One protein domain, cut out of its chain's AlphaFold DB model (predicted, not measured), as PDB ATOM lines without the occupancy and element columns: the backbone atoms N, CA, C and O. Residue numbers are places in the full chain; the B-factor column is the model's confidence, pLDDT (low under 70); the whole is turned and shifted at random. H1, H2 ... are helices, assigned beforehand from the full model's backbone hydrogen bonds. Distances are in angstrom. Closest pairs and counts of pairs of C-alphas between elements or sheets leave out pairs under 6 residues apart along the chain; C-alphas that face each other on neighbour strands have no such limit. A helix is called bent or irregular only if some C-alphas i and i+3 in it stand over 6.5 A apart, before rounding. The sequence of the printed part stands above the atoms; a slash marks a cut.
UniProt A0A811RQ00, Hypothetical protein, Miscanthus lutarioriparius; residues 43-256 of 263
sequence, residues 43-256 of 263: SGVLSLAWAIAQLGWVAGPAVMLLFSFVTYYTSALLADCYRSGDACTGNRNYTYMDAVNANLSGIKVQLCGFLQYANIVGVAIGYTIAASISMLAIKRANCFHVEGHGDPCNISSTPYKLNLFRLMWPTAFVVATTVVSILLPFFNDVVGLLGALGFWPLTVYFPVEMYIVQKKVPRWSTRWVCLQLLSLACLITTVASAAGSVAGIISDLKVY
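What this domain is: This is residues 43 to 256 of the 263 residues of the protein "Hypothetical protein" of Miscanthus lutarioriparius (UniProt A0A811RQ00). What shape? H5 runs between long H3 and H6; V-shaped H1 packs on H3 and H5, and H4 crosses H3. What builds it? The printed part has 214 residues and six named helices: all helix. It is loose, radius of gyration of the C-alphas 21.9 A, spanning 71 by 48 by 34 A.

How they stand to each other: Which helices bend? H1, residues 43 to 80, and H5, residues 187 to 214, each assigned as one helix by hydrogen bonds, are bent: C-alphas 54 and 57 are 8.9 A apart, 203 and 206 6.8 A. What touches? Arm H5a, residues 187 to 203, irregular with C-alphas 197 and 200 6.7 A apart, touches H6, residues 222 to 255, closest at C-alphas Asp 189 and Ser 245, 4.7 A.

Where its parts are: Where does H1 begin? C-alpha 43 is at (-38.326, -9.172, -31.100). Which is longest? H3, residues 107 to 147, spans 60.0 A and ends at (-58.509, -12.071, -8.879).

The domain as a whole: Any cut? The printed part has none. Low confidence? Residues 155 to 171, among others, have pLDDT under 70.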
ATOM      1  N   SER A  43     -38.917  -9.349 -32.433       72.19
ATOM      2  CA  SER A  43     -38.326  -9.172 -31.100       72.19
ATOM      3  C   SER A  43     -37.193  -8.137 -31.063       72.19
ATOM      4  O   SER A  43     -37.027  -7.451 -30.057       72.19
ATOM      5  N   GLY A  44     -36.463  -7.949 -32.169       71.62
ATOM      6  CA  GLY A  44     -35.409  -6.934 -32.282       71.62
ATOM      7  C   GLY A  44     -35.909  -5.488 -32.157       71.62
ATOM      8  O   GLY A  44     -35.208  -4.648 -31.595       71.62
ATOM      9  N   VAL A  45     -37.140  -5.192 -32.599       78.94
ATOM     10  CA  VAL A  45     -37.717  -3.833 -32.525       78.94
ATOM     11  C   VAL A  45     -37.985  -3.421 -31.070       78.94
ATOM     12  O   VAL A  45     -37.870  -2.246 -30.730       78.94
ATOM     13  N   LEU A  46     -38.271  -4.387 -30.188       77.44
ATOM     14  CA  LEU A  46     -38.506  -4.138 -28.762       77.44
ATOM     15  C   LEU A  46     -37.234  -3.655 -28.048       77.44
ATOM     16  O   LEU A  46     -37.287  -2.705 -27.271       77.44
ATOM     17  N   SER A  47     -36.084  -4.269 -28.348       76.44
ATOM     18  CA  SER A  47     -34.779  -3.834 -27.822       76.44
ATOM     19  C   SER A  47     -34.353  -2.486 -28.416       76.44
ATOM     20  O   SER A  47     -33.831  -1.616 -27.714       76.44
ATOM     21  N   LEU A  48     -34.667  -2.258 -29.696       80.69
ATOM     22  CA  LEU A  48     -34.368  -1.002 -30.376       80.69
ATOM     23  C   LEU A  48     -35.053   0.199 -29.704       80.69
ATOM     24  O   LEU A  48     -34.426   1.246 -29.560       80.69
ATOM     25  N   ALA A  49     -36.298   0.049 -29.243       83.94
ATOM     26  CA  ALA A  49     -37.008   1.110 -28.528       83.94
ATOM     27  C   ALA A  49     -36.264   1.552 -27.255       83.94
ATOM     28  O   ALA A  49     -36.129   2.750 -27.001       83.94
ATOM     29  N   TRP A  50     -35.730   0.596 -26.489       82.56
ATOM     30  CA  TRP A  50     -34.927   0.894 -25.302       82.56
ATOM     31  C   TRP A  50     -33.615   1.600 -25.666       82.56
ATOM     32  O   TRP A  50     -33.276   2.609 -25.051       82.56
ATOM     33  N   ALA A  51     -32.915   1.148 -26.709       81.75
ATOM     34  CA  ALA A  51     -31.680   1.789 -27.168       81.75
ATOM     35  C   ALA A  51     -31.907   3.231 -27.669       81.75
ATOM     36  O   ALA A  51     -31.127   4.133 -27.361       81.75
ATOM     37  N   ILE A  52     -33.002   3.475 -28.397       86.88
ATOM     38  CA  ILE A  52     -33.396   4.815 -28.863       86.88
ATOM     39  C   ILE A  52     -33.718   5.732 -27.682       86.88
ATOM     40  O   ILE A  52     -33.356   6.907 -27.714       86.88
ATOM     41  N   ALA A  53     -34.347   5.203 -26.628       86.69
ATOM     42  CA  ALA A  53     -34.627   5.976 -25.423       86.69
ATOM     43  C   ALA A  53     -33.336   6.487 -24.753       86.69
ATOM     44  O   ALA A  53     -33.320   7.615 -24.264       86.69
ATOM     45  N   GLN A  54     -32.242   5.716 -24.802       88.00
ATOM     46  CA  GLN A  54     -30.937   6.132 -24.261       88.00
ATOM     47  C   GLN A  54     -30.263   7.244 -25.083       88.00
ATOM     48  O   GLN A  54     -29.522   8.056 -24.536       88.00
ATOM     49  N   LEU A  55     -30.524   7.310 -26.392       86.25
ATOM     50  CA  LEU A  55     -29.987   8.347 -27.287       86.25
ATOM     51  C   LEU A  55     -30.708   9.700 -27.128       86.25
ATOM     52  O   LEU A  55     -30.227  10.727 -27.609       86.25
ATOM     53  N   GLY A  56     -31.852   9.724 -26.445       91.00
ATOM     54  CA  GLY A  56     -32.660  10.923 -26.255       91.00
ATOM     55  C   GLY A  56     -33.502  11.303 -27.479       91.00
ATOM     56  O   GLY A  56     -33.451  10.683 -28.543       91.00
ATOM     57  N   TRP A  57     -34.309  12.354 -27.318       90.38
ATOM     58  CA  TRP A  57     -35.408  12.687 -28.234       90.38
ATOM     59  C   TRP A  57     -34.977  13.176 -29.627       90.38
ATOM     60  O   TRP A  57     -35.756  13.053 -30.565       90.38
ATOM     61  N   VAL A  58     -33.759  13.716 -29.777       92.38
ATOM     62  CA  VAL A  58     -33.229  14.170 -31.081       92.38
ATOM     63  C   VAL A  58     -32.394  13.088 -31.742       92.38
ATOM     64  O   VAL A  58     -32.646  12.712 -32.886       92.38
ATOM     65  N   ALA A  59     -31.375  12.592 -31.033       91.94
ATOM     66  CA  ALA A  59     -30.402  11.692 -31.633       91.94
ATOM     67  C   ALA A  59     -31.028  10.331 -31.959       91.94
ATOM     68  O   ALA A  59     -30.698   9.759 -32.993       91.94
ATOM     69  N   GLY A  60     -31.985   9.857 -31.153       90.62
ATOM     70  CA  GLY A  60     -32.723   8.624 -31.419       90.62
ATOM     71  C   GLY A  60     -33.413   8.619 -32.796       90.62
ATOM     72  O   GLY A  60     -33.029   7.826 -33.660       90.62
ATOM     73  N   PRO A  61     -34.380   9.520 -33.057       92.75
ATOM     74  CA  PRO A  61     -35.029   9.629 -34.365       92.75
ATOM     75  C   PRO A  61     -34.063   9.941 -35.514       92.75
ATOM     76  O   PRO A  61     -34.207   9.378 -36.599       92.75
ATOM     77  N   ALA A  62     -33.052  10.788 -35.287       93.31
ATOM     78  CA  ALA A  62     -32.049  11.094 -36.308       93.31
ATOM     79  C   ALA A  62     -31.273   9.836 -36.743       93.31
ATOM     80  O   ALA A  62     -31.095   9.596 -37.939       93.31
ATOM     81  N   VAL A  63     -30.869   8.995 -35.786       91.12
ATOM     82  CA  VAL A  63     -30.194   7.718 -36.051       91.12
ATOM     83  C   VAL A  63     -31.134   6.731 -36.750       91.12
ATOM     84  O   VAL A  63     -30.704   6.066 -37.692       91.12
ATOM     85  N   MET A  64     -32.419   6.672 -36.375       90.81
ATOM     86  CA  MET A  64     -33.395   5.831 -37.084       90.81
ATOM     87  C   MET A  64     -33.540   6.218 -38.559       90.81
ATOM     88  O   MET A  64     -33.533   5.345 -39.427       90.81
ATOM     89  N   LEU A  65     -33.645   7.517 -38.854       92.62
ATOM     90  CA  LEU A  65     -33.741   8.008 -40.231       92.62
ATOM     91  C   LEU A  65     -32.469   7.706 -41.027       92.62
ATOM     92  O   LEU A  65     -32.552   7.279 -42.180       92.62
ATOM     93  N   LEU A  66     -31.298   7.861 -40.402       91.38
ATOM     94  CA  LEU A  66     -30.019   7.522 -41.017       91.38
ATOM     95  C   LEU A  66     -29.955   6.031 -41.372       91.38
ATOM     96  O   LEU A  66     -29.715   5.696 -42.531       91.38
ATOM     97  N   PHE A  67     -30.232   5.131 -40.423       88.75
ATOM     98  CA  PHE A  67     -30.231   3.687 -40.694       88.75
ATOM     99  C   PHE A  67     -31.307   3.278 -41.705       88.75
ATOM    100  O   PHE A  67     -31.064   2.384 -42.519       88.75
ATOM    101  N   SER A  68     -32.459   3.955 -41.722       91.69
ATOM    102  CA  SER A  68     -33.489   3.751 -42.743       91.69
ATOM    103  C   SER A  68     -32.977   4.107 -44.138       91.69
ATOM    104  O   SER A  68     -33.190   3.339 -45.075       91.69
ATOM    105  N   PHE A  69     -32.281   5.238 -44.290       91.94
ATOM    106  CA  PHE A  69     -31.685   5.632 -45.567       91.94
ATOM    107  C   PHE A  69     -30.616   4.632 -46.019       91.94
ATOM    108  O   PHE A  69     -30.629   4.200 -47.171       91.94
ATOM    109  N   VAL A  70     -29.736   4.208 -45.106       90.94
ATOM    110  CA  VAL A  70     -28.705   3.198 -45.395       90.94
ATOM    111  C   VAL A  70     -29.336   1.878 -45.840       90.94
ATOM    112  O   VAL A  70     -28.954   1.347 -46.878       90.94
ATOM    113  N   THR A  71     -30.336   1.384 -45.108       90.12
ATOM    114  CA  THR A  71     -31.023   0.116 -45.416       90.12
ATOM    115  C   THR A  71     -31.764   0.182 -46.746       90.12
ATOM    116  O   THR A  71     -31.737  -0.770 -47.527       90.12
ATOM    117  N   TYR A  72     -32.412   1.311 -47.037       92.00
ATOM    118  CA  TYR A  72     -33.059   1.533 -48.325       92.00
ATOM    119  C   TYR A  72     -32.035   1.518 -49.465       92.00
ATOM    120  O   TYR A  72     -32.230   0.836 -50.472       92.00
ATOM    121  N   TYR A  73     -30.914   2.218 -49.283       92.06
ATOM    122  CA  TYR A  73     -29.854   2.288 -50.280       92.06
ATOM    123  C   TYR A  73     -29.223   0.915 -50.547       92.06
ATOM    124  O   TYR A  73     -29.094   0.524 -51.705       92.06
ATOM    125  N   THR A  74     -28.896   0.134 -49.512       90.38
ATOM    126  CA  THR A  74     -28.339  -1.219 -49.692       90.38
ATOM    127  C   THR A  74     -29.348  -2.191 -50.302       90.38
ATOM    128  O   THR A  74     -28.967  -3.023 -51.125       90.38
ATOM    129  N   SER A  75     -30.636  -2.047 -49.981       90.56
ATOM    130  CA  SER A  75     -31.713  -2.821 -50.613       90.56
ATOM    131  C   SER A  75     -31.832  -2.517 -52.108       90.56
ATOM    132  O   SER A  75     -32.037  -3.437 -52.897       90.56
ATOM    133  N   ALA A  76     -31.649  -1.257 -52.516       90.56
ATOM    134  CA  ALA A  76     -31.622  -0.876 -53.927       90.56
ATOM    135  C   ALA A  76     -30.410  -1.482 -54.661       90.56
ATOM    136  O   ALA A  76     -30.575  -2.033 -55.747       90.56
ATOM    137  N   LEU A  77     -29.221  -1.478 -54.040       89.38
ATOM    138  CA  LEU A  77     -28.038  -2.152 -54.597       89.38
ATOM    139  C   LEU A  77     -28.285  -3.654 -54.786       89.38
ATOM    140  O   LEU A  77     -27.947  -4.216 -55.825       89.38
ATOM    141  N   LEU A  78     -28.898  -4.307 -53.795       87.75
ATOM    142  CA  LEU A  78     -29.195  -5.734 -53.868       87.75
ATOM    143  C   LEU A  78     -30.254  -6.049 -54.935       87.75
ATOM    144  O   LEU A  78     -30.130  -7.053 -55.633       87.75
ATOM    145  N   ALA A  79     -31.263  -5.187 -55.090       86.88
ATOM    146  CA  ALA A  79     -32.267  -5.305 -56.144       86.88
ATOM    147  C   ALA A  79     -31.642  -5.179 -57.545       86.88
ATOM    148  O   ALA A  79     -31.965  -5.973 -58.430       86.88
ATOM    149  N   ASP A  80     -30.687  -4.260 -57.723       85.50
ATOM    150  CA  ASP A  80     -29.915  -4.127 -58.965       85.50
ATOM    151  C   ASP A  80     -29.036  -5.358 -59.247       85.50
ATOM    152  O   ASP A  80     -28.776  -5.682 -60.410       85.50
ATOM    153  N   CYS A  81     -28.593  -6.049 -58.192       83.31
ATOM    154  CA  CYS A  81     -27.744  -7.240 -58.257       83.31
ATOM    155  C   CYS A  81     -28.502  -8.577 -58.245       83.31
ATOM    156  O   CYS A  81     -27.888  -9.647 -58.234       83.31
ATOM    157  N   TYR A  82     -29.836  -8.547 -58.252       82.12
ATOM    158  CA  TYR A  82     -30.676  -9.743 -58.151       82.12
ATOM    159  C   TYR A  82     -30.470 -10.740 -59.311       82.12
ATOM    160  O   TYR A  82     -30.554 -11.960 -59.129       82.12
ATOM    161  N   ARG A  83     -30.168 -10.237 -60.514       80.94
ATOM    162  CA  ARG A  83     -29.799 -11.048 -61.687       80.94
ATOM    163  C   ARG A  83     -28.289 -11.079 -61.848       80.94
ATOM    164  O   ARG A  83     -27.688 -10.017 -61.848       80.94
ATOM    165  N   SER A  84     -27.684 -12.256 -62.019       73.38
ATOM    166  CA  SER A  84     -26.243 -12.386 -62.295       73.38
ATOM    167  C   SER A  84     -25.931 -12.298 -63.793       73.38
ATOM    168  O   SER A  84     -26.677 -12.828 -64.616       73.38
ATOM    169  N   GLY A  85     -24.812 -11.653 -64.139       72.38
ATOM    170  CA  GLY A  85     -24.420 -11.359 -65.519       72.38
ATOM    171  C   GLY A  85     -25.021 -10.036 -65.994       72.38
ATOM    172  O   GLY A  85     -24.722  -8.986 -65.423       72.38
ATOM    173  N   ASP A  86     -25.875 -10.086 -67.018       65.44
ATOM    174  CA  ASP A  86     -26.579  -8.914 -67.545       65.44
ATOM    175  C   ASP A  86     -27.805  -8.538 -66.703       65.44
ATOM    176  O   ASP A  86     -28.618  -9.384 -66.333       65.44
ATOM    177  N   ALA A  87     -27.992  -7.237 -66.462       62.06
ATOM    178  CA  ALA A  87     -29.098  -6.723 -65.645       62.06
ATOM    179  C   ALA A  87     -30.495  -7.060 -66.219       62.06
ATOM    180  O   ALA A  87     -31.463  -7.149 -65.465       62.06
ATOM    181  N   CYS A  88     -30.599  -7.281 -67.536       61.31
ATOM    182  CA  CYS A  88     -31.869  -7.542 -68.224       61.31
ATOM    183  C   CYS A  88     -32.119  -9.036 -68.504       61.31
ATOM    184  O   CYS A  88     -33.241  -9.506 -68.328       61.31
ATOM    185  N   THR A  89     -31.093  -9.792 -68.905       67.62
ATOM    186  CA  THR A  89     -31.200 -11.193 -69.371       67.62
ATOM    187  C   THR A  89     -30.537 -12.209 -68.439       67.62
ATOM    188  O   THR A  89     -30.662 -13.411 -68.658       67.62
ATOM    189  N   GLY A  90     -29.852 -11.750 -67.390       73.31
ATOM    190  CA  GLY A  90     -29.106 -12.593 -66.463       73.31
ATOM    191  C   GLY A  90     -29.964 -13.574 -65.659       73.31
ATOM    192  O   GLY A  90     -31.151 -13.333 -65.390       73.31
ATOM    193  N   ASN A  91     -29.333 -14.671 -65.230       75.94
ATOM    194  CA  ASN A  91     -29.957 -15.689 -64.388       75.94
ATOM    195  C   ASN A  91     -30.358 -15.080 -63.036       75.94
ATOM    196  O   ASN A  91     -29.554 -14.422 -62.370       75.94
ATOM    197  N   ARG A  92     -31.616 -15.289 -62.632       80.81
ATOM    198  CA  ARG A  92     -32.155 -14.795 -61.356       80.81
ATOM    199  C   ARG A  92     -31.631 -15.648 -60.200       80.81
ATOM    200  O   ARG A  92     -31.789 -16.869 -60.223       80.81
ATOM    201  N   ASN A  93     -31.084 -15.007 -59.170       83.12
ATOM    202  CA  ASN A  93     -30.658 -15.691 -57.951       83.12
ATOM    203  C   ASN A  93     -31.777 -15.650 -56.908       83.12
ATOM    204  O   ASN A  93     -32.259 -14.584 -56.540       83.12
ATOM    205  N   TYR A  94     -32.214 -16.817 -56.435       77.88
ATOM    206  CA  TYR A  94     -33.357 -16.927 -55.517       77.88
ATOM    207  C   TYR A  94     -32.956 -16.790 -54.057       77.88
ATOM    208  O   TYR A  94     -33.744 -16.316 -53.241       77.88
ATOM    209  N   THR A  95     -31.749 -17.236 -53.729       84.31
ATOM    210  CA  THR A  95     -31.208 -17.138 -52.383       84.31
ATOM    211  C   THR A  95     -30.081 -16.121 -52.358       84.31
ATOM    212  O   THR A  95     -29.388 -15.890 -53.351       84.31
ATOM    213  N   TYR A  96     -29.899 -15.507 -51.191       84.00
ATOM    214  CA  TYR A  96     -28.815 -14.559 -50.981       84.00
ATOM    215  C   TYR A  96     -27.445 -15.220 -51.193       84.00
ATOM    216  O   TYR A  96     -26.583 -14.649 -51.855       84.00
ATOM    217  N   MET A  97     -27.276 -16.466 -50.733       83.38
ATOM    218  CA  MET A  97     -26.060 -17.248 -50.968       83.38
ATOM    219  C   MET A  97     -25.792 -17.502 -52.452       83.38
ATOM    220  O   MET A  97     -24.645 -17.376 -52.869       83.38
ATOM    221  N   ASP A  98     -26.816 -17.810 -53.255       83.94
ATOM    222  CA  ASP A  98     -26.640 -17.995 -54.703       83.94
ATOM    223  C   ASP A  98     -26.220 -16.685 -55.375       83.94
ATOM    224  O   ASP A  98     -25.330 -16.678 -56.225       83.94
ATOM    225  N   ALA A  99     -26.809 -15.561 -54.954       84.31
ATOM    226  CA  ALA A  99     -26.470 -14.245 -55.482       84.31
ATOM    227  C   ALA A  99     -25.022 -13.851 -55.160       84.31
ATOM    228  O   ALA A  99     -24.309 -13.344 -56.033       84.31
ATOM    229  N   VAL A 100     -24.574 -14.140 -53.934       85.31
ATOM    230  CA  VAL A 100     -23.176 -13.969 -53.530       85.31
ATOM    231  C   VAL A 100     -22.289 -14.913 -54.332       85.31
ATOM    232  O   VAL A 100     -21.334 -14.435 -54.920       85.31
ATOM    233  N   ASN A 101     -22.614 -16.202 -54.456       84.69
ATOM    234  CA  ASN A 101     -21.802 -17.171 -55.204       84.69
ATOM    235  C   ASN A 101     -21.653 -16.812 -56.692       84.69
ATOM    236  O   ASN A 101     -20.596 -17.020 -57.287       84.69
ATOM    237  N   ALA A 102     -22.691 -16.226 -57.289       81.75
ATOM    238  CA  ALA A 102     -22.681 -15.825 -58.689       81.75
ATOM    239  C   ALA A 102     -21.818 -14.578 -58.975       81.75
ATOM    240  O   ALA A 102     -21.472 -14.349 -60.131       81.75
ATOM    241  N   ASN A 103     -21.482 -13.774 -57.956       81.06
ATOM    242  CA  ASN A 103     -20.702 -12.533 -58.100       81.06
ATOM    243  C   ASN A 103     -19.351 -12.569 -57.358       81.06
ATOM    244  O   ASN A 103     -18.362 -12.009 -57.826       81.06
ATOM    245  N   LEU A 104     -19.294 -13.222 -56.201       82.12
ATOM    246  CA  LEU A 104     -18.127 -13.403 -55.345       82.12
ATOM    247  C   LEU A 104     -17.912 -14.899 -55.121       82.12
ATOM    248  O   LEU A 104     -18.653 -15.538 -54.382       82.12
ATOM    249  N   SER A 105     -16.869 -15.462 -55.720       76.38
ATOM    250  CA  SER A 105     -16.527 -16.872 -55.537       76.38
ATOM    251  C   SER A 105     -15.606 -17.103 -54.327       76.38
ATOM    252  O   SER A 105     -14.892 -16.209 -53.864       76.38
ATOM    253  N   GLY A 106     -15.618 -18.334 -53.801       81.88
ATOM    254  CA  GLY A 106     -14.660 -18.817 -52.798       81.88
ATOM    255  C   GLY A 106     -15.090 -18.635 -51.336       81.88
ATOM    256  O   GLY A 106     -16.263 -18.756 -50.990       81.88
ATOM    257  N   ILE A 107     -14.118 -18.353 -50.458       82.12
ATOM    258  CA  ILE A 107     -14.271 -18.320 -48.984       82.12
ATOM    259  C   ILE A 107     -15.370 -17.343 -48.527       82.12
ATOM    260  O   ILE A 107     -16.054 -17.584 -47.533       82.12
ATOM    261  N   LYS A 108     -15.589 -16.263 -49.287       84.06
ATOM    262  CA  LYS A 108     -16.623 -15.255 -49.019       84.06
ATOM    263  C   LYS A 108     -18.044 -15.847 -49.007       84.06
ATOM    264  O   LYS A 108     -18.849 -15.434 -48.178       84.06
ATOM    265  N   VAL A 109     -18.337 -16.844 -49.849       84.44
ATOM    266  CA  VAL A 109     -19.653 -17.515 -49.902       84.44
ATOM    267  C   VAL A 109     -19.876 -18.376 -48.665       84.44
ATOM    268  O   VAL A 109     -20.946 -18.332 -48.064       84.44
ATOM    269  N   GLN A 110     -18.856 -19.135 -48.254       84.00
ATOM    270  CA  GLN A 110     -18.936 -19.984 -47.065       84.00
ATOM    271  C   GLN A 110     -19.099 -19.140 -45.796       84.00
ATOM    272  O   GLN A 110     -19.915 -19.475 -44.938       84.00
ATOM    273  N   LEU A 111     -18.387 -18.011 -45.711       86.56
ATOM    274  CA  LEU A 111     -18.550 -17.043 -44.629       86.56
ATOM    275  C   LEU A 111     -19.952 -16.412 -44.637       86.56
ATOM    276  O   LEU A 111     -20.590 -16.344 -43.590       86.56
ATOM    277  N   CYS A 112     -20.453 -15.998 -45.808       86.94
ATOM    278  CA  CYS A 112     -21.813 -15.481 -45.959       86.94
ATOM    279  C   CYS A 112     -22.857 -16.501 -45.495       86.94
ATOM    280  O   CYS A 112     -23.757 -16.153 -44.734       86.94
ATOM    281  N   GLY A 113     -22.721 -17.761 -45.917       85.62
ATOM    282  CA  GLY A 113     -23.616 -18.840 -45.516       85.62
ATOM    283  C   GLY A 113     -23.593 -19.063 -44.010       85.62
ATOM    284  O   GLY A 113     -24.644 -19.041 -43.377       85.62
ATOM    285  N   PHE A 114     -22.405 -19.190 -43.416       87.12
ATOM    286  CA  PHE A 114     -22.257 -19.344 -41.969       87.12
ATOM    287  C   PHE A 114     -22.925 -18.199 -41.192       87.12
ATOM    288  O   PHE A 114     -23.741 -18.455 -40.308       87.12
ATOM    289  N   LEU A 115     -22.636 -16.945 -41.556       87.25
ATOM    290  CA  LEU A 115     -23.217 -15.768 -40.905       87.25
ATOM    291  C   LEU A 115     -24.738 -15.704 -41.091       87.25
ATOM    292  O   LEU A 115     -25.456 -15.373 -40.148       87.25
ATOM    293  N   GLN A 116     -25.244 -16.045 -42.277       87.00
ATOM    294  CA  GLN A 116     -26.678 -16.044 -42.552       87.00
ATOM    295  C   GLN A 116     -27.413 -17.118 -41.747       87.00
ATOM    296  O   GLN A 116     -28.437 -16.814 -41.133       87.00
ATOM    297  N   TYR A 117     -26.888 -18.343 -41.688       84.38
ATOM    298  CA  TYR A 117     -27.463 -19.404 -40.859       84.38
ATOM    299  C   TYR A 117     -27.393 -19.065 -39.369       84.38
ATOM    300  O   TYR A 117     -28.389 -19.237 -38.667       84.38
ATOM    301  N   ALA A 118     -26.264 -18.532 -38.890       82.62
ATOM    302  CA  ALA A 118     -26.123 -18.092 -37.504       82.62
ATOM    303  C   ALA A 118     -27.149 -17.005 -37.145       82.62
ATOM    304  O   ALA A 118     -27.795 -17.094 -36.101       82.62
ATOM    305  N   ASN A 119     -27.364 -16.029 -38.033       83.00
ATOM    306  CA  ASN A 119     -28.375 -14.992 -37.844       83.00
ATOM    307  C   ASN A 119     -29.798 -15.575 -37.827       83.00
ATOM    308  O   ASN A 119     -30.570 -15.274 -36.924       83.00
ATOM    309  N   ILE A 120     -30.141 -16.466 -38.766       83.38
ATOM    310  CA  ILE A 120     -31.466 -17.113 -38.803       83.38
ATOM    311  C   ILE A 120     -31.730 -17.905 -37.513       83.38
ATOM    312  O   ILE A 120     -32.821 -17.813 -36.950       83.38
ATOM    313  N   VAL A 121     -30.734 -18.643 -37.011       80.56
ATOM    314  CA  VAL A 121     -30.833 -19.361 -35.731       80.56
ATOM    315  C   VAL A 121     -30.995 -18.381 -34.566       80.56
ATOM    316  O   VAL A 121     -31.875 -18.575 -33.729       80.56
ATOM    317  N   GLY A 122     -30.204 -17.307 -34.531       76.31
ATOM    318  CA  GLY A 122     -30.297 -16.265 -33.508       76.31
ATOM    319  C   GLY A 122     -31.670 -15.589 -33.468       76.31
ATOM    320  O   GLY A 122     -32.270 -15.465 -32.401       76.31
ATOM    321  N   VAL A 123     -32.214 -15.228 -34.632       77.62
ATOM    322  CA  VAL A 123     -33.563 -14.661 -34.766       77.62
ATOM    323  C   VAL A 123     -34.618 -15.659 -34.291       77.62
ATOM    324  O   VAL A 123     -35.496 -15.280 -33.518       77.62
ATOM    325  N   ALA A 124     -34.521 -16.935 -34.678       80.00
ATOM    326  CA  ALA A 124     -35.458 -17.965 -34.228       80.00
ATOM    327  C   ALA A 124     -35.464 -18.116 -32.695       80.00
ATOM    328  O   ALA A 124     -36.534 -18.174 -32.078       80.00
ATOM    329  N   ILE A 125     -34.284 -18.112 -32.067       74.19
ATOM    330  CA  ILE A 125     -34.146 -18.133 -30.603       74.19
ATOM    331  C   ILE A 125     -34.799 -16.884 -30.000       74.19
ATOM    332  O   ILE A 125     -35.644 -16.993 -29.109       74.19
ATOM    333  N   GLY A 126     -34.476 -15.700 -30.527       73.81
ATOM    334  CA  GLY A 126     -34.991 -14.446 -29.990       73.81
ATOM    335  C   GLY A 126     -36.508 -14.296 -30.105       73.81
ATOM    336  O   GLY A 126     -37.148 -13.791 -29.183       73.81
ATOM    337  N   TYR A 127     -37.108 -14.763 -31.200       75.44
ATOM    338  CA  TYR A 127     -38.566 -14.804 -31.353       75.44
ATOM    339  C   TYR A 127     -39.221 -15.751 -30.351       75.44
ATOM    340  O   TYR A 127     -40.265 -15.431 -29.782       75.44
ATOM    341  N   THR A 128     -38.597 -16.900 -30.103       75.12
ATOM    342  CA  THR A 128     -39.138 -17.895 -29.176       75.12
ATOM    343  C   THR A 128     -39.155 -17.379 -27.735       75.12
ATOM    344  O   THR A 128     -40.128 -17.589 -27.009       75.12
ATOM    345  N   ILE A 129     -38.126 -16.624 -27.341       70.25
ATOM    346  CA  ILE A 129     -38.037 -15.975 -26.024       70.25
ATOM    347  C   ILE A 129     -39.049 -14.834 -25.898       70.25
ATOM    348  O   ILE A 129     -39.771 -14.748 -24.908       70.25
ATOM    349  N   ALA A 130     -39.162 -13.978 -26.914       70.81
ATOM    350  CA  ALA A 130     -40.153 -12.904 -26.894       70.81
ATOM    351  C   ALA A 130     -41.588 -13.453 -26.792       70.81
ATOM    352  O   ALA A 130     -42.406 -12.920 -26.037       70.81
ATOM    353  N   ALA A 131     -41.882 -14.554 -27.492       77.62
ATOM    354  CA  ALA A 131     -43.169 -15.234 -27.404       77.62
ATOM    355  C   ALA A 131     -43.434 -15.791 -25.993       77.62
ATOM    356  O   ALA A 131     -44.536 -15.615 -25.470       77.62
ATOM    357  N   SER A 132     -42.444 -16.421 -25.348       69.31
ATOM    358  CA  SER A 132     -42.610 -16.981 -23.999       69.31
ATOM    359  C   SER A 132     -42.828 -15.904 -22.931       69.31
ATOM    360  O   SER A 132     -43.750 -16.035 -22.121       69.31
ATOM    361  N   ILE A 133     -42.071 -14.802 -22.977       70.12
ATOM    362  CA  ILE A 133     -42.252 -13.645 -22.081       70.12
ATOM    363  C   ILE A 133     -43.640 -13.020 -22.286       70.12
ATOM    364  O   ILE A 133     -44.332 -12.713 -21.314       70.12
ATOM    365  N   SER A 134     -44.086 -12.891 -23.539       76.69
ATOM    366  CA  SER A 134     -45.411 -12.344 -23.859       76.69
ATOM    367  C   SER A 134     -46.538 -13.227 -23.317       76.69
ATOM    368  O   SER A 134     -47.475 -12.722 -22.702       76.69
ATOM    369  N   MET A 135     -46.435 -14.553 -23.468       74.94
ATOM    370  CA  MET A 135     -47.415 -15.493 -22.905       74.94
ATOM    371  C   MET A 135     -47.471 -15.427 -21.372       74.94
ATOM    372  O   MET A 135     -48.563 -15.473 -20.797       74.94
ATOM    373  N   LEU A 136     -46.321 -15.273 -20.704       69.62
ATOM    374  CA  LEU A 136     -46.258 -15.095 -19.251       69.62
ATOM    375  C   LEU A 136     -46.946 -13.793 -18.818       69.62
ATOM    376  O   LEU A 136     -47.746 -13.802 -17.880       69.62
ATOM    377  N   ALA A 137     -46.682 -12.695 -19.531       75.31
ATOM    378  CA  ALA A 137     -47.303 -11.401 -19.273       75.31
ATOM    379  C   ALA A 137     -48.828 -11.449 -19.455       75.31
ATOM    380  O   ALA A 137     -49.553 -10.962 -18.589       75.31
ATOM    381  N   ILE A 138     -49.323 -12.100 -20.515       82.44
ATOM    382  CA  ILE A 138     -50.764 -12.273 -20.762       82.44
ATOM    383  C   ILE A 138     -51.417 -13.086 -19.640       82.44
ATOM    384  O   ILE A 138     -52.448 -12.676 -19.110       82.44
ATOM    385  N   LYS A 139     -50.816 -14.211 -19.227       77.19
ATOM    386  CA  LYS A 139     -51.361 -15.034 -18.131       77.19
ATOM    387  C   LYS A 139     -51.396 -14.258 -16.812       77.19
ATOM    388  O   LYS A 139     -52.370 -14.369 -16.069       77.19
ATOM    389  N   ARG A 140     -50.375 -13.436 -16.550       75.94
ATOM    390  CA  ARG A 140     -50.324 -12.566 -15.367       75.94
ATOM    391  C   ARG A 140     -51.399 -11.484 -15.410       75.94
ATOM    392  O   ARG A 140     -52.097 -11.291 -14.422       75.94
ATOM    393  N   ALA A 141     -51.556 -10.820 -16.553       82.12
ATOM    394  CA  ALA A 141     -52.576  -9.799 -16.754       82.12
ATOM    395  C   ALA A 141     -53.991 -10.375 -16.600       82.12
ATOM    396  O   ALA A 141     -54.827  -9.769 -15.938       82.12
ATOM    397  N   ASN A 142     -54.239 -11.573 -17.142       85.06
ATOM    398  CA  ASN A 142     -55.530 -12.243 -17.010       85.06
ATOM    399  C   ASN A 142     -55.828 -12.640 -15.555       85.06
ATOM    400  O   ASN A 142     -56.956 -12.496 -15.105       85.06
ATOM    401  N   CYS A 143     -54.815 -13.081 -14.801       81.25
ATOM    402  CA  CYS A 143     -54.960 -13.367 -13.373       81.25
ATOM    403  C   CYS A 143     -55.330 -12.104 -12.578       81.25
ATOM    404  O   CYS A 143     -56.325 -12.110 -11.865       81.25
ATOM    405  N   PHE A 144     -54.628 -10.985 -12.794       84.12
ATOM    406  CA  PHE A 144     -54.974  -9.713 -12.147       84.12
ATOM    407  C   PHE A 144     -56.356  -9.179 -12.541       84.12
ATOM    408  O   PHE A 144     -56.992  -8.499 -11.741       84.12
ATOM    409  N   HIS A 145     -56.826  -9.476 -13.755       84.19
ATOM    410  CA  HIS A 145     -58.168  -9.094 -14.189       84.19
ATOM    411  C   HIS A 145     -59.269  -9.867 -13.446       84.19
ATOM    412  O   HIS A 145     -60.329  -9.305 -13.190       84.19
ATOM    413  N   VAL A 146     -59.017 -11.134 -13.101       84.44
ATOM    414  CA  VAL A 146     -59.995 -12.014 -12.442       84.44
ATOM    415  C   VAL A 146     -59.922 -11.920 -10.916       84.44
ATOM    416  O   VAL A 146     -60.956 -11.784 -10.271       84.44
ATOM    417  N   GLU A 147     -58.722 -11.989 -10.336       80.12
ATOM    418  CA  GLU A 147     -58.509 -12.071  -8.879       80.12
ATOM    419  C   GLU A 147     -58.303 -10.688  -8.226       80.12
ATOM    420  O   GLU A 147     -58.423 -10.533  -7.013       80.12
ATOM    421  N   GLY A 148     -58.066  -9.645  -9.028       76.12
ATOM    422  CA  GLY A 148     -57.783  -8.293  -8.544       76.12
ATOM    423  C   GLY A 148     -56.336  -8.113  -8.067       76.12
ATOM    424  O   GLY A 148     -55.537  -9.043  -8.018       76.12
ATOM    425  N   HIS A 149     -55.952  -6.878  -7.728       77.31
ATOM    426  CA  HIS A 149     -54.571  -6.542  -7.334       77.31
ATOM    427  C   HIS A 149     -54.178  -6.991  -5.910       77.31
ATOM    428  O   HIS A 149     -53.082  -6.662  -5.460       77.31
ATOM    429  N   GLY A 150     -55.068  -7.689  -5.197       68.44
ATOM    430  CA  GLY A 150     -54.868  -8.110  -3.807       68.44
ATOM    431  C   GLY A 150     -54.057  -9.397  -3.642       68.44
ATOM    432  O   GLY A 150     -53.396  -9.545  -2.618       68.44
ATOM    433  N   ASP A 151     -54.054 -10.281  -4.647       65.88
ATOM    434  CA  ASP A 151     -53.386 -11.581  -4.572       65.88
ATOM    435  C   ASP A 151     -52.098 -11.634  -5.419       65.88
ATOM    436  O   ASP A 151     -52.060 -11.160  -6.563       65.88
ATOM    437  N   PRO A 152     -50.999 -12.220  -4.895       67.75
ATOM    438  CA  PRO A 152     -49.787 -12.436  -5.669       67.75
ATOM    439  C   PRO A 152     -50.019 -13.572  -6.677       67.75
ATOM    440  O   PRO A 152     -49.779 -14.744  -6.392       67.75
ATOM    441  N   CYS A 153     -50.474 -13.207  -7.878       69.50
ATOM    442  CA  CYS A 153     -50.661 -14.086  -9.036       69.50
ATOM    443  C   CYS A 153     -49.357 -14.811  -9.441       69.50
ATOM    444  O   CYS A 153     -48.627 -14.376 -10.340       69.50
ATOM    445  N   ASN A 154     -49.066 -15.934  -8.782       70.56
ATOM    446  CA  ASN A 154     -47.901 -16.774  -9.032       70.56
ATOM    447  C   ASN A 154     -48.193 -17.777 -10.151       70.56
ATOM    448  O   ASN A 154     -49.068 -18.638 -10.053       70.56
ATOM    449  N   ILE A 155     -47.439 -17.682 -11.244       64.19
ATOM    450  CA  ILE A 155     -47.671 -18.501 -12.433       64.19
ATOM    451  C   ILE A 155     -46.872 -19.799 -12.323       64.19
ATOM    452  O   ILE A 155     -45.675 -19.827 -12.589       64.19
ATOM    453  N   SER A 156     -47.553 -20.891 -11.975       58.00
ATOM    454  CA  SER A 156     -46.982 -22.242 -12.030       58.00
ATOM    455  C   SER A 156     -46.952 -22.774 -13.472       58.00
ATOM    456  O   SER A 156     -47.940 -22.681 -14.217       58.00
ATOM    457  N   SER A 157     -45.799 -23.310 -13.879       53.84
ATOM    458  CA  SER A 157     -45.544 -23.933 -15.180       53.84
ATOM    459  C   SER A 157     -45.823 -25.440 -15.125       53.84
ATOM    460  O   SER A 157     -44.902 -26.254 -15.093       53.84
ATOM    461  N   THR A 158     -47.092 -25.846 -15.091       47.72
ATOM    462  CA  THR A 158     -47.462 -27.267 -15.206       47.72
ATOM    463  C   THR A 158     -47.460 -27.704 -16.680       47.72
ATOM    464  O   THR A 158     -48.165 -27.083 -17.481       47.72
ATOM    465  N   PRO A 159     -46.699 -28.742 -17.078       47.97
ATOM    466  CA  PRO A 159     -46.565 -29.127 -18.482       47.97
ATOM    467  C   PRO A 159     -47.790 -29.908 -18.988       47.97
ATOM    468  O   PRO A 159     -48.241 -30.870 -18.367       47.97
ATOM    469  N   TYR A 160     -48.307 -29.510 -20.153       49.53
ATOM    470  CA  TYR A 160     -49.382 -30.204 -20.866       49.53
ATOM    471  C   TYR A 160     -48.842 -31.424 -21.630       49.53
ATOM    472  O   TYR A 160     -47.817 -31.345 -22.308       49.53
ATOM    473  N   LYS A 161     -49.552 -32.557 -21.554       46.94
ATOM    474  CA  LYS A 161     -49.227 -33.790 -22.290       46.94
ATOM    475  C   LYS A 161     -49.612 -33.651 -23.766       46.94
ATOM    476  O   LYS A 161     -50.759 -33.876 -24.136       46.94
ATOM    477  N   LEU A 162     -48.642 -33.311 -24.606       51.09
ATOM    478  CA  LEU A 162     -48.731 -33.392 -26.067       51.09
ATOM    479  C   LEU A 162     -47.743 -34.451 -26.573       51.09
ATOM    480  O   LEU A 162     -46.742 -34.719 -25.912       51.09
ATOM    481  N   ASN A 163     -48.038 -35.069 -27.723       51.75
ATOM    482  CA  ASN A 163     -47.262 -36.172 -28.310       51.75
ATOM    483  C   ASN A 163     -45.743 -35.911 -28.275       51.75
ATOM    484  O   ASN A 163     -45.214 -35.114 -29.053       51.75
ATOM    485  N   LEU A 164     -45.064 -36.615 -27.361       51.50
ATOM    486  CA  LEU A 164     -43.722 -36.286 -26.882       51.50
ATOM    487  C   LEU A 164     -42.693 -36.343 -28.017       51.50
ATOM    488  O   LEU A 164     -41.996 -35.377 -28.242       51.50
ATOM    489  N   PHE A 165     -42.645 -37.399 -28.824       47.06
ATOM    490  CA  PHE A 165     -41.511 -37.634 -29.731       47.06
ATOM    491  C   PHE A 165     -41.337 -36.593 -30.864       47.06
ATOM    492  O   PHE A 165     -40.216 -36.213 -31.191       47.06
ATOM    493  N   ARG A 166     -42.436 -36.079 -31.441       48.81
ATOM    494  CA  ARG A 166     -42.406 -35.098 -32.551       48.81
ATOM    495  C   ARG A 166     -42.331 -33.646 -32.063       48.81
ATOM    496  O   ARG A 166     -41.872 -32.775 -32.796       48.81
ATOM    497  N   LEU A 167     -42.765 -33.401 -30.826       53.06
ATOM    498  CA  LEU A 167     -42.638 -32.119 -30.143       53.06
ATOM    499  C   LEU A 167     -41.252 -31.991 -29.491       53.06
ATOM    500  O   LEU A 167     -40.650 -30.927 -29.560       53.06
ATOM    501  N   MET A 168     -40.723 -33.071 -28.908       62.53
ATOM    502  CA  MET A 168     -39.509 -33.104 -28.085       62.53
ATOM    503  C   MET A 168     -38.275 -32.628 -28.821       62.53
ATOM    504  O   MET A 168     -37.472 -31.968 -28.200       62.53
ATOM    505  N   TRP A 169     -38.078 -32.924 -30.102       66.81
ATOM    506  CA  TRP A 169     -36.832 -32.509 -30.751       66.81
ATOM    507  C   TRP A 169     -36.733 -30.979 -30.935       66.81
ATOM    508  O   TRP A 169     -35.792 -30.375 -30.417       66.81
ATOM    509  N   PRO A 170     -37.714 -30.301 -31.567       60.62
ATOM    510  CA  PRO A 170     -37.702 -28.844 -31.657       60.62
ATOM    511  C   PRO A 170     -37.984 -28.167 -30.311       60.62
ATOM    512  O   PRO A 170     -37.378 -27.139 -30.032       60.62
ATOM    513  N   THR A 171     -38.833 -28.732 -29.441       68.81
ATOM    514  CA  THR A 171     -39.069 -28.138 -28.113       68.81
ATOM    515  C   THR A 171     -37.940 -28.383 -27.132       68.81
ATOM    516  O   THR A 171     -37.701 -27.501 -26.334       68.81
ATOM    517  N   ALA A 172     -37.192 -29.485 -27.185       71.31
ATOM    518  CA  ALA A 172     -35.998 -29.660 -26.357       71.31
ATOM    519  C   ALA A 172     -34.872 -28.753 -26.842       71.31
ATOM    520  O   ALA A 172     -34.179 -28.182 -26.012       71.31
ATOM    521  N   PHE A 173     -34.728 -28.551 -28.156       68.25
ATOM    522  CA  PHE A 173     -33.822 -27.531 -28.682       68.25
ATOM    523  C   PHE A 173     -34.231 -26.126 -28.211       68.25
ATOM    524  O   PHE A 173     -33.412 -25.380 -27.676       68.25
ATOM    525  N   VAL A 174     -35.517 -25.784 -28.318       68.38
ATOM    526  CA  VAL A 174     -36.071 -24.517 -27.821       68.38
ATOM    527  C   VAL A 174     -35.943 -24.391 -26.304       68.38
ATOM    528  O   VAL A 174     -35.574 -23.335 -25.818       68.38
ATOM    529  N   VAL A 175     -36.204 -25.438 -25.528       70.94
ATOM    530  CA  VAL A 175     -36.126 -25.426 -24.061       70.94
ATOM    531  C   VAL A 175     -34.677 -25.358 -23.620       70.94
ATOM    532  O   VAL A 175     -34.381 -24.576 -22.734       70.94
ATOM    533  N   ALA A 176     -33.754 -26.081 -24.251       69.88
ATOM    534  CA  ALA A 176     -32.328 -25.968 -23.963       69.88
ATOM    535  C   ALA A 176     -31.820 -24.553 -24.267       69.88
ATOM    536  O   ALA A 176     -31.176 -23.941 -23.421       69.88
ATOM    537  N   THR A 177     -32.172 -23.989 -25.425       62.84
ATOM    538  CA  THR A 177     -31.804 -22.606 -25.775       62.84
ATOM    539  C   THR A 177     -32.489 -21.573 -24.879       62.84
ATOM    540  O   THR A 177     -31.863 -20.586 -24.506       62.84
ATOM    541  N   THR A 178     -33.731 -21.816 -24.452       66.12
ATOM    542  CA  THR A 178     -34.477 -20.949 -23.524       66.12
ATOM    543  C   THR A 178     -33.918 -21.039 -22.109       66.12
ATOM    544  O   THR A 178     -33.763 -20.018 -21.461       66.12
ATOM    545  N   VAL A 179     -33.551 -22.228 -21.633       64.75
ATOM    546  CA  VAL A 179     -32.881 -22.437 -20.343       64.75
ATOM    547  C   VAL A 179     -31.521 -21.754 -20.357       64.75
ATOM    548  O   VAL A 179     -31.221 -21.022 -19.423       64.75
ATOM    549  N   VAL A 180     -30.747 -21.889 -21.436       62.56
ATOM    550  CA  VAL A 180     -29.506 -21.123 -21.627       62.56
ATOM    551  C   VAL A 180     -29.787 -19.617 -21.624       62.56
ATOM    552  O   VAL A 180     -29.049 -18.882 -20.990       62.56
ATOM    553  N   SER A 181     -30.879 -19.156 -22.236       57.44
ATOM    554  CA  SER A 181     -31.248 -17.729 -22.290       57.44
ATOM    555  C   SER A 181     -31.845 -17.174 -20.993       57.44
ATOM    556  O   SER A 181     -31.779 -15.979 -20.763       57.44
ATOM    557  N   ILE A 182     -32.431 -18.013 -20.136       58.94
ATOM    558  CA  ILE A 182     -32.914 -17.636 -18.797       58.94
ATOM    559  C   ILE A 182     -31.756 -17.675 -17.791       58.94
ATOM    560  O   ILE A 182     -31.679 -16.827 -16.909       58.94
ATOM    561  N   LEU A 183     -30.836 -18.635 -17.941       54.88
ATOM    562  CA  LEU A 183     -29.584 -18.700 -17.178       54.88
ATOM    563  C   LEU A 183     -28.619 -17.564 -17.551       54.88
ATOM    564  O   LEU A 183     -27.726 -17.245 -16.770       54.88
ATOM    565  N   LEU A 184     -28.797 -16.966 -18.731       57.59
ATOM    566  CA  LEU A 184     -28.048 -15.823 -19.232       57.59
ATOM    567  C   LEU A 184     -28.952 -14.576 -19.230       57.59
ATOM    568  O   LEU A 184     -29.569 -14.293 -20.254       57.59
ATOM    569  N   PRO A 185     -29.006 -13.779 -18.140       59.06
ATOM    570  CA  PRO A 185     -29.790 -12.531 -18.077       59.06
ATOM    571  C   PRO A 185     -29.452 -11.495 -19.179       59.06
ATOM    572  O   PRO A 185     -30.170 -10.519 -19.363       59.06
ATOM    573  N   PHE A 186     -28.405 -11.748 -19.962       65.94
ATOM    574  CA  PHE A 186     -27.827 -10.930 -21.025       65.94
ATOM    575  C   PHE A 186     -28.530 -11.047 -22.389       65.94
ATOM    576  O   PHE A 186     -27.897 -10.810 -23.417       65.94
ATOM    577  N   PHE A 187     -29.797 -11.467 -22.467       65.94
ATOM    578  CA  PHE A 187     -30.461 -11.708 -23.762       65.94
ATOM    579  C   PHE A 187     -30.364 -10.497 -24.711       65.94
ATOM    580  O   PHE A 187     -30.075 -10.659 -25.897       65.94
ATOM    581  N   ASN A 188     -30.514  -9.285 -24.171       70.31
ATOM    582  CA  ASN A 188     -30.359  -8.047 -24.934       70.31
ATOM    583  C   ASN A 188     -28.933  -7.863 -25.474       70.31
ATOM    584  O   ASN A 188     -28.773  -7.477 -26.632       70.31
ATOM    585  N   ASP A 189     -27.909  -8.203 -24.692       75.12
ATOM    586  CA  ASP A 189     -26.512  -8.097 -25.117       75.12
ATOM    587  C   ASP A 189     -26.125  -9.187 -26.118       75.12
ATOM    588  O   ASP A 189     -25.379  -8.923 -27.059       75.12
ATOM    589  N   VAL A 190     -26.662 -10.403 -25.980       73.31
ATOM    590  CA  VAL A 190     -26.435 -11.500 -26.936       73.31
ATOM    591  C   VAL A 190     -27.081 -11.180 -28.281       73.31
ATOM    592  O   VAL A 190     -26.447 -11.351 -29.322       73.31
ATOM    593  N   VAL A 191     -28.317 -10.670 -28.283       73.75
ATOM    594  CA  VAL A 191     -28.981 -10.206 -29.511       73.75
ATOM    595  C   VAL A 191     -28.250  -8.998 -30.101       73.75
ATOM    596  O   VAL A 191     -28.091  -8.938 -31.318       73.75
ATOM    597  N   GLY A 192     -27.746  -8.082 -29.268       76.19
ATOM    598  CA  GLY A 192     -26.911  -6.959 -29.701       76.19
ATOM    599  C   GLY A 192     -25.605  -7.408 -30.363       76.19
ATOM    600  O   GLY A 192     -25.241  -6.899 -31.423       76.19
ATOM    601  N   LEU A 193     -24.947  -8.428 -29.808       79.94
ATOM    602  CA  LEU A 193     -23.720  -9.004 -30.354       79.94
ATOM    603  C   LEU A 193     -23.974  -9.782 -31.652       79.94
ATOM    604  O   LEU A 193     -23.234  -9.612 -32.622       79.94
ATOM    605  N   LEU A 194     -25.027 -10.604 -31.704       78.69
ATOM    606  CA  LEU A 194     -25.447 -11.309 -32.923       78.69
ATOM    607  C   LEU A 194     -25.841 -10.320 -34.024       78.69
ATOM    608  O   LEU A 194     -25.455 -10.496 -35.181       78.69
ATOM    609  N   GLY A 195     -26.556  -9.258 -33.645       77.06
ATOM    610  CA  GLY A 195     -26.892  -8.134 -34.505       77.06
ATOM    611  C   GLY A 195     -25.637  -7.478 -35.061       77.06
ATOM    612  O   GLY A 195     -25.498  -7.402 -36.272       77.06
ATOM    613  N   ALA A 196     -24.675  -7.100 -34.220       82.12
ATOM    614  CA  ALA A 196     -23.417  -6.506 -34.665       82.12
ATOM    615  C   ALA A 196     -22.648  -7.434 -35.631       82.12
ATOM    616  O   ALA A 196     -22.322  -7.044 -36.754       82.12
ATOM    617  N   LEU A 197     -22.412  -8.688 -35.244       80.81
ATOM    618  CA  LEU A 197     -21.610  -9.628 -36.034       80.81
ATOM    619  C   LEU A 197     -22.273 -10.029 -37.359       80.81
ATOM    620  O   LEU A 197     -21.569 -10.268 -38.339       80.81
ATOM    621  N   GLY A 198     -23.604 -10.115 -37.405       81.69
ATOM    622  CA  GLY A 198     -24.347 -10.490 -38.609       81.69
ATOM    623  C   GLY A 198     -24.711  -9.305 -39.503       81.69
ATOM    624  O   GLY A 198     -24.650  -9.424 -40.728       81.69
ATOM    625  N   PHE A 199     -25.069  -8.159 -38.920       80.56
ATOM    626  CA  PHE A 199     -25.632  -7.021 -39.645       80.56
ATOM    627  C   PHE A 199     -24.635  -6.426 -40.632       80.56
ATOM    628  O   PHE A 199     -24.931  -6.388 -41.821       80.56
ATOM    629  N   TRP A 200     -23.446  -6.005 -40.195       88.25
ATOM    630  CA  TRP A 200     -22.483  -5.370 -41.100       88.25
ATOM    631  C   TRP A 200     -22.100  -6.223 -42.316       88.25
ATOM    632  O   TRP A 200     -22.253  -5.734 -43.445       88.25
ATOM    633  N   PRO A 201     -21.636  -7.481 -42.141       87.88
ATOM    634  CA  PRO A 201     -21.198  -8.266 -43.279       87.88
ATOM    635  C   PRO A 201     -22.368  -8.557 -44.222       87.88
ATOM    636  O   PRO A 201     -22.239  -8.362 -45.430       87.88
ATOM    637  N   LEU A 202     -23.527  -8.959 -43.686       85.75
ATOM    638  CA  LEU A 202     -24.664  -9.400 -44.495       85.75
ATOM    639  C   LEU A 202     -25.451  -8.253 -45.132       85.75
ATOM    640  O   LEU A 202     -25.895  -8.413 -46.263       85.75
ATOM    641  N   THR A 203     -25.636  -7.126 -44.444       86.12
ATOM    642  CA  THR A 203     -26.556  -6.061 -44.895       86.12
ATOM    643  C   THR A 203     -25.872  -4.925 -45.646       86.12
ATOM    644  O   THR A 203     -26.532  -4.248 -46.435       86.12
ATOM    645  N   VAL A 204     -24.565  -4.716 -45.439       90.12
ATOM    646  CA  VAL A 204     -23.827  -3.599 -46.051       90.12
ATOM    647  C   VAL A 204     -22.633  -4.086 -46.864       90.12
ATOM    648  O   VAL A 204     -22.542  -3.759 -48.045       90.12
ATOM    649  N   TYR A 205     -21.740  -4.892 -46.286       90.75
ATOM    650  CA  TYR A 205     -20.502  -5.293 -46.965       90.75
ATOM    651  C   TYR A 205     -20.759  -6.149 -48.214       90.75
ATOM    652  O   TYR A 205     -20.300  -5.800 -49.302       90.75
ATOM    653  N   PHE A 206     -21.506  -7.251 -48.081       90.38
ATOM    654  CA  PHE A 206     -21.762  -8.158 -49.202       90.38
ATOM    655  C   PHE A 206     -22.530  -7.490 -50.358       90.38
ATOM    656  O   PHE A 206     -22.050  -7.603 -51.488       90.38
ATOM    657  N   PRO A 207     -23.626  -6.729 -50.143       89.25
ATOM    658  CA  PRO A 207     -24.323  -6.049 -51.236       89.25
ATOM    659  C   PRO A 207     -23.453  -4.999 -51.940       89.25
ATOM    660  O   PRO A 207     -23.486  -4.895 -53.165       89.25
ATOM    661  N   VAL A 208     -22.631  -4.253 -51.189       89.94
ATOM    662  CA  VAL A 208     -21.703  -3.261 -51.758       89.94
ATOM    663  C   VAL A 208     -20.639  -3.932 -52.625       89.94
ATOM    664  O   VAL A 208     -20.394  -3.495 -53.750       89.94
ATOM    665  N   GLU A 209     -20.018  -5.006 -52.138       88.06
ATOM    666  CA  GLU A 209     -19.003  -5.732 -52.905       88.06
ATOM    667  C   GLU A 209     -19.601  -6.399 -54.151       88.06
ATOM    668  O   GLU A 209     -19.011  -6.307 -55.230       88.06
ATOM    669  N   MET A 210     -20.789  -7.006 -54.033       87.62
ATOM    670  CA  MET A 210     -21.528  -7.562 -55.174       87.62
ATOM    671  C   MET A 210     -21.767  -6.498 -56.240       87.62
ATOM    672  O   MET A 210     -21.457  -6.715 -57.413       87.62
ATOM    673  N   TYR A 211     -22.237  -5.323 -55.829       88.38
ATOM    674  CA  TYR A 211     -22.508  -4.215 -56.734       88.38
ATOM    675  C   TYR A 211     -21.248  -3.706 -57.444       88.38
ATOM    676  O   TYR A 211     -21.264  -3.485 -58.658       88.38
ATOM    677  N   ILE A 212     -20.134  -3.556 -56.719       88.62
ATOM    678  CA  ILE A 212     -18.859  -3.101 -57.295       88.62
ATOM    679  C   ILE A 212     -18.346  -4.092 -58.345       88.62
ATOM    680  O   ILE A 212     -17.927  -3.661 -59.426       88.62
ATOM    681  N   VAL A 213     -18.390  -5.395 -58.045       86.31
ATOM    682  CA  VAL A 213     -17.926  -6.448 -58.962       86.31
ATOM    683  C   VAL A 213     -18.827  -6.527 -60.192       86.31
ATOM    684  O   VAL A 213     -18.329  -6.543 -61.319       86.31
ATOM    685  N   GLN A 214     -20.144  -6.505 -59.996       84.44
ATOM    686  CA  GLN A 214     -21.092  -6.695 -61.084       84.44
ATOM    687  C   GLN A 214     -21.158  -5.499 -62.038       84.44
ATOM    688  O   GLN A 214     -21.120  -5.668 -63.257       84.44
ATOM    689  N   LYS A 215     -21.226  -4.271 -61.507       84.69
ATOM    690  CA  LYS A 215     -21.282  -3.044 -62.321       84.69
ATOM    691  C   LYS A 215     -19.903  -2.555 -62.772       84.69
ATOM    692  O   LYS A 215     -19.826  -1.511 -63.416       84.69
ATOM    693  N   LYS A 216     -18.825  -3.281 -62.441       84.88
ATOM    694  CA  LYS A 216     -17.427  -2.937 -62.761       84.88
ATOM    695  C   LYS A 216     -17.108  -1.472 -62.446       84.88
ATOM    696  O   LYS A 216     -16.547  -0.749 -63.270       84.88
ATOM    697  N   VAL A 217     -17.507  -1.016 -61.258       86.38
ATOM    698  CA  VAL A 217     -17.329   0.386 -60.859       86.38
ATOM    699  C   VAL A 217     -15.826   0.696 -60.794       86.38
ATOM    700  O   VAL A 217     -15.096  -0.026 -60.108       86.38
ATOM    701  N   PRO A 218     -15.335   1.751 -61.474       87.69
ATOM    702  CA  PRO A 218     -13.915   2.064 -61.468       87.69
ATOM    703  C   PRO A 218     -13.449   2.430 -60.057       87.69
ATOM    704  O   PRO A 218     -14.111   3.185 -59.333       87.69
ATOM    705  N   ARG A 219     -12.286   1.894 -59.671       82.56
ATOM    706  CA  ARG A 219     -11.632   2.232 -58.400       82.56
ATOM    707  C   ARG A 219     -11.385   3.744 -58.353       82.56
ATOM    708  O   ARG A 219     -11.042   4.328 -59.375       82.56
ATOM    709  N   TRP A 220     -11.580   4.352 -57.180       83.31
ATOM    710  CA  TRP A 220     -11.504   5.808 -56.940       83.31
ATOM    711  C   TRP A 220     -12.602   6.677 -57.570       83.31
ATOM    712  O   TRP A 220     -12.563   7.899 -57.443       83.31
ATOM    713  N   SER A 221     -13.633   6.086 -58.175       92.44
ATOM    714  CA  SER A 221     -14.831   6.850 -58.534       92.44
ATOM    715  C   SER A 221     -15.527   7.407 -57.286       92.44
ATOM    716  O   SER A 221     -15.544   6.753 -56.245       92.44
ATOM    717  N   THR A 222     -16.188   8.565 -57.395       87.69
ATOM    718  CA  THR A 222     -16.992   9.164 -56.307       87.69
ATOM    719  C   THR A 222     -18.023   8.185 -55.747       87.69
ATOM    720  O   THR A 222     -18.215   8.107 -54.537       87.69
ATOM    721  N   ARG A 223     -18.629   7.363 -56.616       87.06
ATOM    722  CA  ARG A 223     -19.548   6.286 -56.215       87.06
ATOM    723  C   ARG A 223     -18.836   5.192 -55.425       87.06
ATOM    724  O   ARG A 223     -19.344   4.761 -54.402       87.06
ATOM    725  N   TRP A 224     -17.655   4.770 -55.874       91.56
ATOM    726  CA  TRP A 224     -16.858   3.754 -55.186       91.56
ATOM    727  C   TRP A 224     -16.408   4.236 -53.800       91.56
ATOM    728  O   TRP A 224     -16.555   3.507 -52.825       91.56
ATOM    729  N   VAL A 225     -15.938   5.484 -53.698       90.94
ATOM    730  CA  VAL A 225     -15.537   6.100 -52.423       90.94
ATOM    731  C   VAL A 225     -16.733   6.231 -51.480       90.94
ATOM    732  O   VAL A 225     -16.618   5.863 -50.317       90.94
ATOM    733  N   CYS A 226     -17.888   6.686 -51.972       91.00
ATOM    734  CA  CYS A 226     -19.116   6.777 -51.176       91.00
ATOM    735  C   CYS A 226     -19.551   5.404 -50.632       91.00
ATOM    736  O   CYS A 226     -19.827   5.270 -49.442       91.00
ATOM    737  N   LEU A 227     -19.534   4.369 -51.477       90.56
ATOM    738  CA  LEU A 227     -19.876   2.996 -51.089       90.56
ATOM    739  C   LEU A 227     -18.913   2.425 -50.039       90.56
ATOM    740  O   LEU A 227     -19.347   1.796 -49.074       90.56
ATOM    741  N   GLN A 228     -17.610   2.668 -50.197       90.75
ATOM    742  CA  GLN A 228     -16.610   2.240 -49.218       90.75
ATOM    743  C   GLN A 228     -16.728   3.009 -47.901       90.75
ATOM    744  O   GLN A 228     -16.643   2.407 -46.835       90.75
ATOM    745  N   LEU A 229     -16.990   4.318 -47.955       91.62
ATOM    746  CA  LEU A 229     -17.215   5.138 -46.767       91.62
ATOM    747  C   LEU A 229     -18.471   4.691 -46.007       91.62
ATOM    748  O   LEU A 229     -18.430   4.584 -44.784       91.62
ATOM    749  N   LEU A 230     -19.554   4.360 -46.716       91.25
ATOM    750  CA  LEU A 230     -20.766   3.790 -46.126       91.25
ATOM    751  C   LEU A 230     -20.472   2.463 -45.408       91.25
ATOM    752  O   LEU A 230     -20.866   2.279 -44.254       91.25
ATOM    753  N   SER A 231     -19.754   1.558 -46.078       91.75
ATOM    754  CA  SER A 231     -19.345   0.267 -45.515       91.75
ATOM    755  C   SER A 231     -18.458   0.437 -44.278       91.75
ATOM    756  O   SER A 231     -18.691  -0.216 -43.258       91.75
ATOM    757  N   LEU A 232     -17.495   1.361 -44.323       91.25
ATOM    758  CA  LEU A 232     -16.599   1.663 -43.207       91.25
ATOM    759  C   LEU A 232     -17.345   2.298 -42.027       91.25
ATOM    760  O   LEU A 232     -17.118   1.908 -40.885       91.25
ATOM    761  N   ALA A 233     -18.261   3.234 -42.280       91.06
ATOM    762  CA  ALA A 233     -19.081   3.836 -41.232       91.06
ATOM    763  C   ALA A 233     -19.909   2.767 -40.501       91.06
ATOM    764  O   ALA A 233     -19.904   2.718 -39.272       91.06
ATOM    765  N   CYS A 234     -20.530   1.848 -41.249       89.75
ATOM    766  CA  CYS A 234     -21.281   0.733 -40.672       89.75
ATOM    767  C   CYS A 234     -20.379  -0.279 -39.941       89.75
ATOM    768  O   CYS A 234     -20.819  -0.926 -38.989       89.75
ATOM    769  N   LEU A 235     -19.115  -0.420 -40.357       91.19
ATOM    770  CA  LEU A 235     -18.134  -1.231 -39.634       91.19
ATOM    771  C   LEU A 235     -17.822  -0.599 -38.275       91.19
ATOM    772  O   LEU A 235     -17.829  -1.294 -37.263       91.19
ATOM    773  N   ILE A 236     -17.605   0.718 -38.233       91.00
ATOM    774  CA  ILE A 236     -17.321   1.448 -36.990       91.00
ATOM    775  C   ILE A 236     -18.500   1.336 -36.020       91.00
ATOM    776  O   ILE A 236     -18.291   1.000 -34.853       91.00
ATOM    777  N   THR A 237     -19.739   1.543 -36.486       88.19
ATOM    778  CA  THR A 237     -20.930   1.389 -35.629       88.19
ATOM    779  C   THR A 237     -21.057  -0.032 -35.090       88.19
ATOM    780  O   THR A 237     -21.436  -0.231 -33.942       88.19
ATOM    781  N   THR A 238     -20.695  -1.021 -35.902       89.94
ATOM    782  CA  THR A 238     -20.736  -2.435 -35.526       89.94
ATOM    783  C   THR A 238     -19.687  -2.784 -34.483       89.94
ATOM    784  O   THR A 238     -20.004  -3.455 -33.505       89.94
ATOM    785  N   VAL A 239     -18.454  -2.300 -34.643       91.12
ATOM    786  CA  VAL A 239     -17.386  -2.489 -33.653       91.12
ATOM    787  C   VAL A 239     -17.758  -1.814 -32.333       91.12
ATOM    788  O   VAL A 239     -17.608  -2.428 -31.278       91.12
ATOM    789  N   ALA A 240     -18.306  -0.595 -32.380       89.75
ATOM    790  CA  ALA A 240     -18.791   0.101 -31.191       89.75
ATOM    791  C   ALA A 240     -19.934  -0.667 -30.501       89.75
ATOM    792  O   ALA A 240     -19.902  -0.852 -29.285       89.75
ATOM    793  N   SER A 241     -20.901  -1.175 -31.273       87.12
ATOM    794  CA  SER A 241     -22.002  -1.996 -30.756       87.12
ATOM    795  C   SER A 241     -21.501  -3.299 -30.133       87.12
ATOM    796  O   SER A 241     -21.928  -3.650 -29.038       87.12
ATOM    797  N   ALA A 242     -20.581  -4.005 -30.794       89.00
ATOM    798  CA  ALA A 242     -20.005  -5.242 -30.279       89.00
ATOM    799  C   ALA A 242     -19.235  -4.997 -28.973       89.00
ATOM    800  O   ALA A 242     -19.395  -5.754 -28.019       89.00
ATOM    801  N   ALA A 243     -18.451  -3.916 -28.899       89.69
ATOM    802  CA  ALA A 243     -17.766  -3.518 -27.672       89.69
ATOM    803  C   ALA A 243     -18.759  -3.199 -26.541       89.69
ATOM    804  O   ALA A 243     -18.545  -3.633 -25.410       89.69
ATOM    805  N   GLY A 244     -19.860  -2.504 -26.852       87.31
ATOM    806  CA  GLY A 244     -20.945  -2.227 -25.909       87.31
ATOM    807  C   GLY A 244     -21.586  -3.502 -25.358       87.31
ATOM    808  O   GLY A 244     -21.659  -3.668 -24.144       87.31
ATOM    809  N   SER A 245     -21.962  -4.443 -26.230       86.62
ATOM    810  CA  SER A 245     -22.534  -5.734 -25.819       86.62
ATOM    811  C   SER A 245     -21.556  -6.576 -24.996       86.62
ATOM    812  O   SER A 245     -21.949  -7.173 -23.999       86.62
ATOM    813  N   VAL A 246     -20.266  -6.605 -25.354       86.75
ATOM    814  CA  VAL A 246     -19.242  -7.315 -24.567       86.75
ATOM    815  C   VAL A 246     -19.056  -6.669 -23.190       86.75
ATOM    816  O   VAL A 246     -18.935  -7.382 -22.192       86.75
ATOM    817  N   ALA A 247     -19.063  -5.337 -23.106       85.62
ATOM    818  CA  ALA A 247     -18.982  -4.625 -21.833       85.62
ATOM    819  C   ALA A 247     -20.217  -4.869 -20.944       85.62
ATOM    820  O   ALA A 247     -20.053  -5.037 -19.731       85.62
ATOM    821  N   GLY A 248     -21.415  -4.939 -21.538       81.62
ATOM    822  CA  GLY A 248     -22.658  -5.331 -20.863       81.62
ATOM    823  C   GLY A 248     -22.551  -6.730 -20.262       81.62
ATOM    824  O   GLY A 248     -22.618  -6.882 -19.041       81.62
ATOM    825  N   ILE A 249     -22.170  -7.715 -21.085       82.50
ATOM    826  CA  ILE A 249     -21.957  -9.106 -20.656       82.50
ATOM    827  C   ILE A 249     -20.963  -9.194 -19.492       82.50
ATOM    828  O   ILE A 249     -21.224  -9.864 -18.496       82.50
ATOM    829  N   ILE A 250     -19.815  -8.513 -19.578       82.75
ATOM    830  CA  ILE A 250     -18.801  -8.549 -18.510       82.75
ATOM    831  C   ILE A 250     -19.325  -7.917 -17.214       82.75
ATOM    832  O   ILE A 250     -18.990  -8.389 -16.124       82.75
ATOM    833  N   SER A 251     -20.108  -6.844 -17.312       80.88
ATOM    834  CA  SER A 251     -20.645  -6.136 -16.144       80.88
ATOM    835  C   SER A 251     -21.692  -6.979 -15.425       80.88
ATOM    836  O   SER A 251     -21.601  -7.178 -14.213       80.88
ATOM    837  N   ASP A 252     -22.606  -7.565 -16.183       75.25
ATOM    838  CA  ASP A 252     -23.669  -8.406 -15.652       75.25
ATOM    839  C   ASP A 252     -23.106  -9.741 -15.100       75.25
ATOM    840  O   ASP A 252     -23.583 -10.241 -14.080       75.25
ATOM    841  N   LEU A 253     -22.010 -10.278 -15.667       77.69
ATOM    842  CA  LEU A 253     -21.334 -11.487 -15.163       77.69
ATOM    843  C   LEU A 253     -20.694 -11.274 -13.784       77.69
ATOM    844  O   LEU A 253     -20.612 -12.217 -13.001       77.69
ATOM    845  N   LYS A 254     -20.243 -10.052 -13.469       77.62
ATOM    846  CA  LYS A 254     -19.678  -9.721 -12.145       77.62
ATOM    847  C   LYS A 254     -20.743  -9.659 -11.053       77.62
ATOM    848  O   LYS A 254     -20.431  -9.887  -9.886       77.62
ATOM    849  N   VAL A 255     -21.974  -9.317 -11.423       71.81
ATOM    850  CA  VAL A 255     -23.114  -9.198 -10.501       71.81
ATOM    851  C   VAL A 255     -23.843 -10.536 -10.354       71.81
ATOM    852  O   VAL A 255     -24.467 -10.796  -9.323       71.81
ATOM    853  N   TYR A 256     -23.727 -11.417 -11.349       65.00
ATOM    854  CA  TYR A 256     -24.411 -12.702 -11.368       65.00
ATOM    855  C   TYR A 256     -23.899 -13.666 -10.285       65.00
ATOM    856  O   TYR A 256     -22.791 -14.197 -10.354       65.00
TER     857      TYR A 256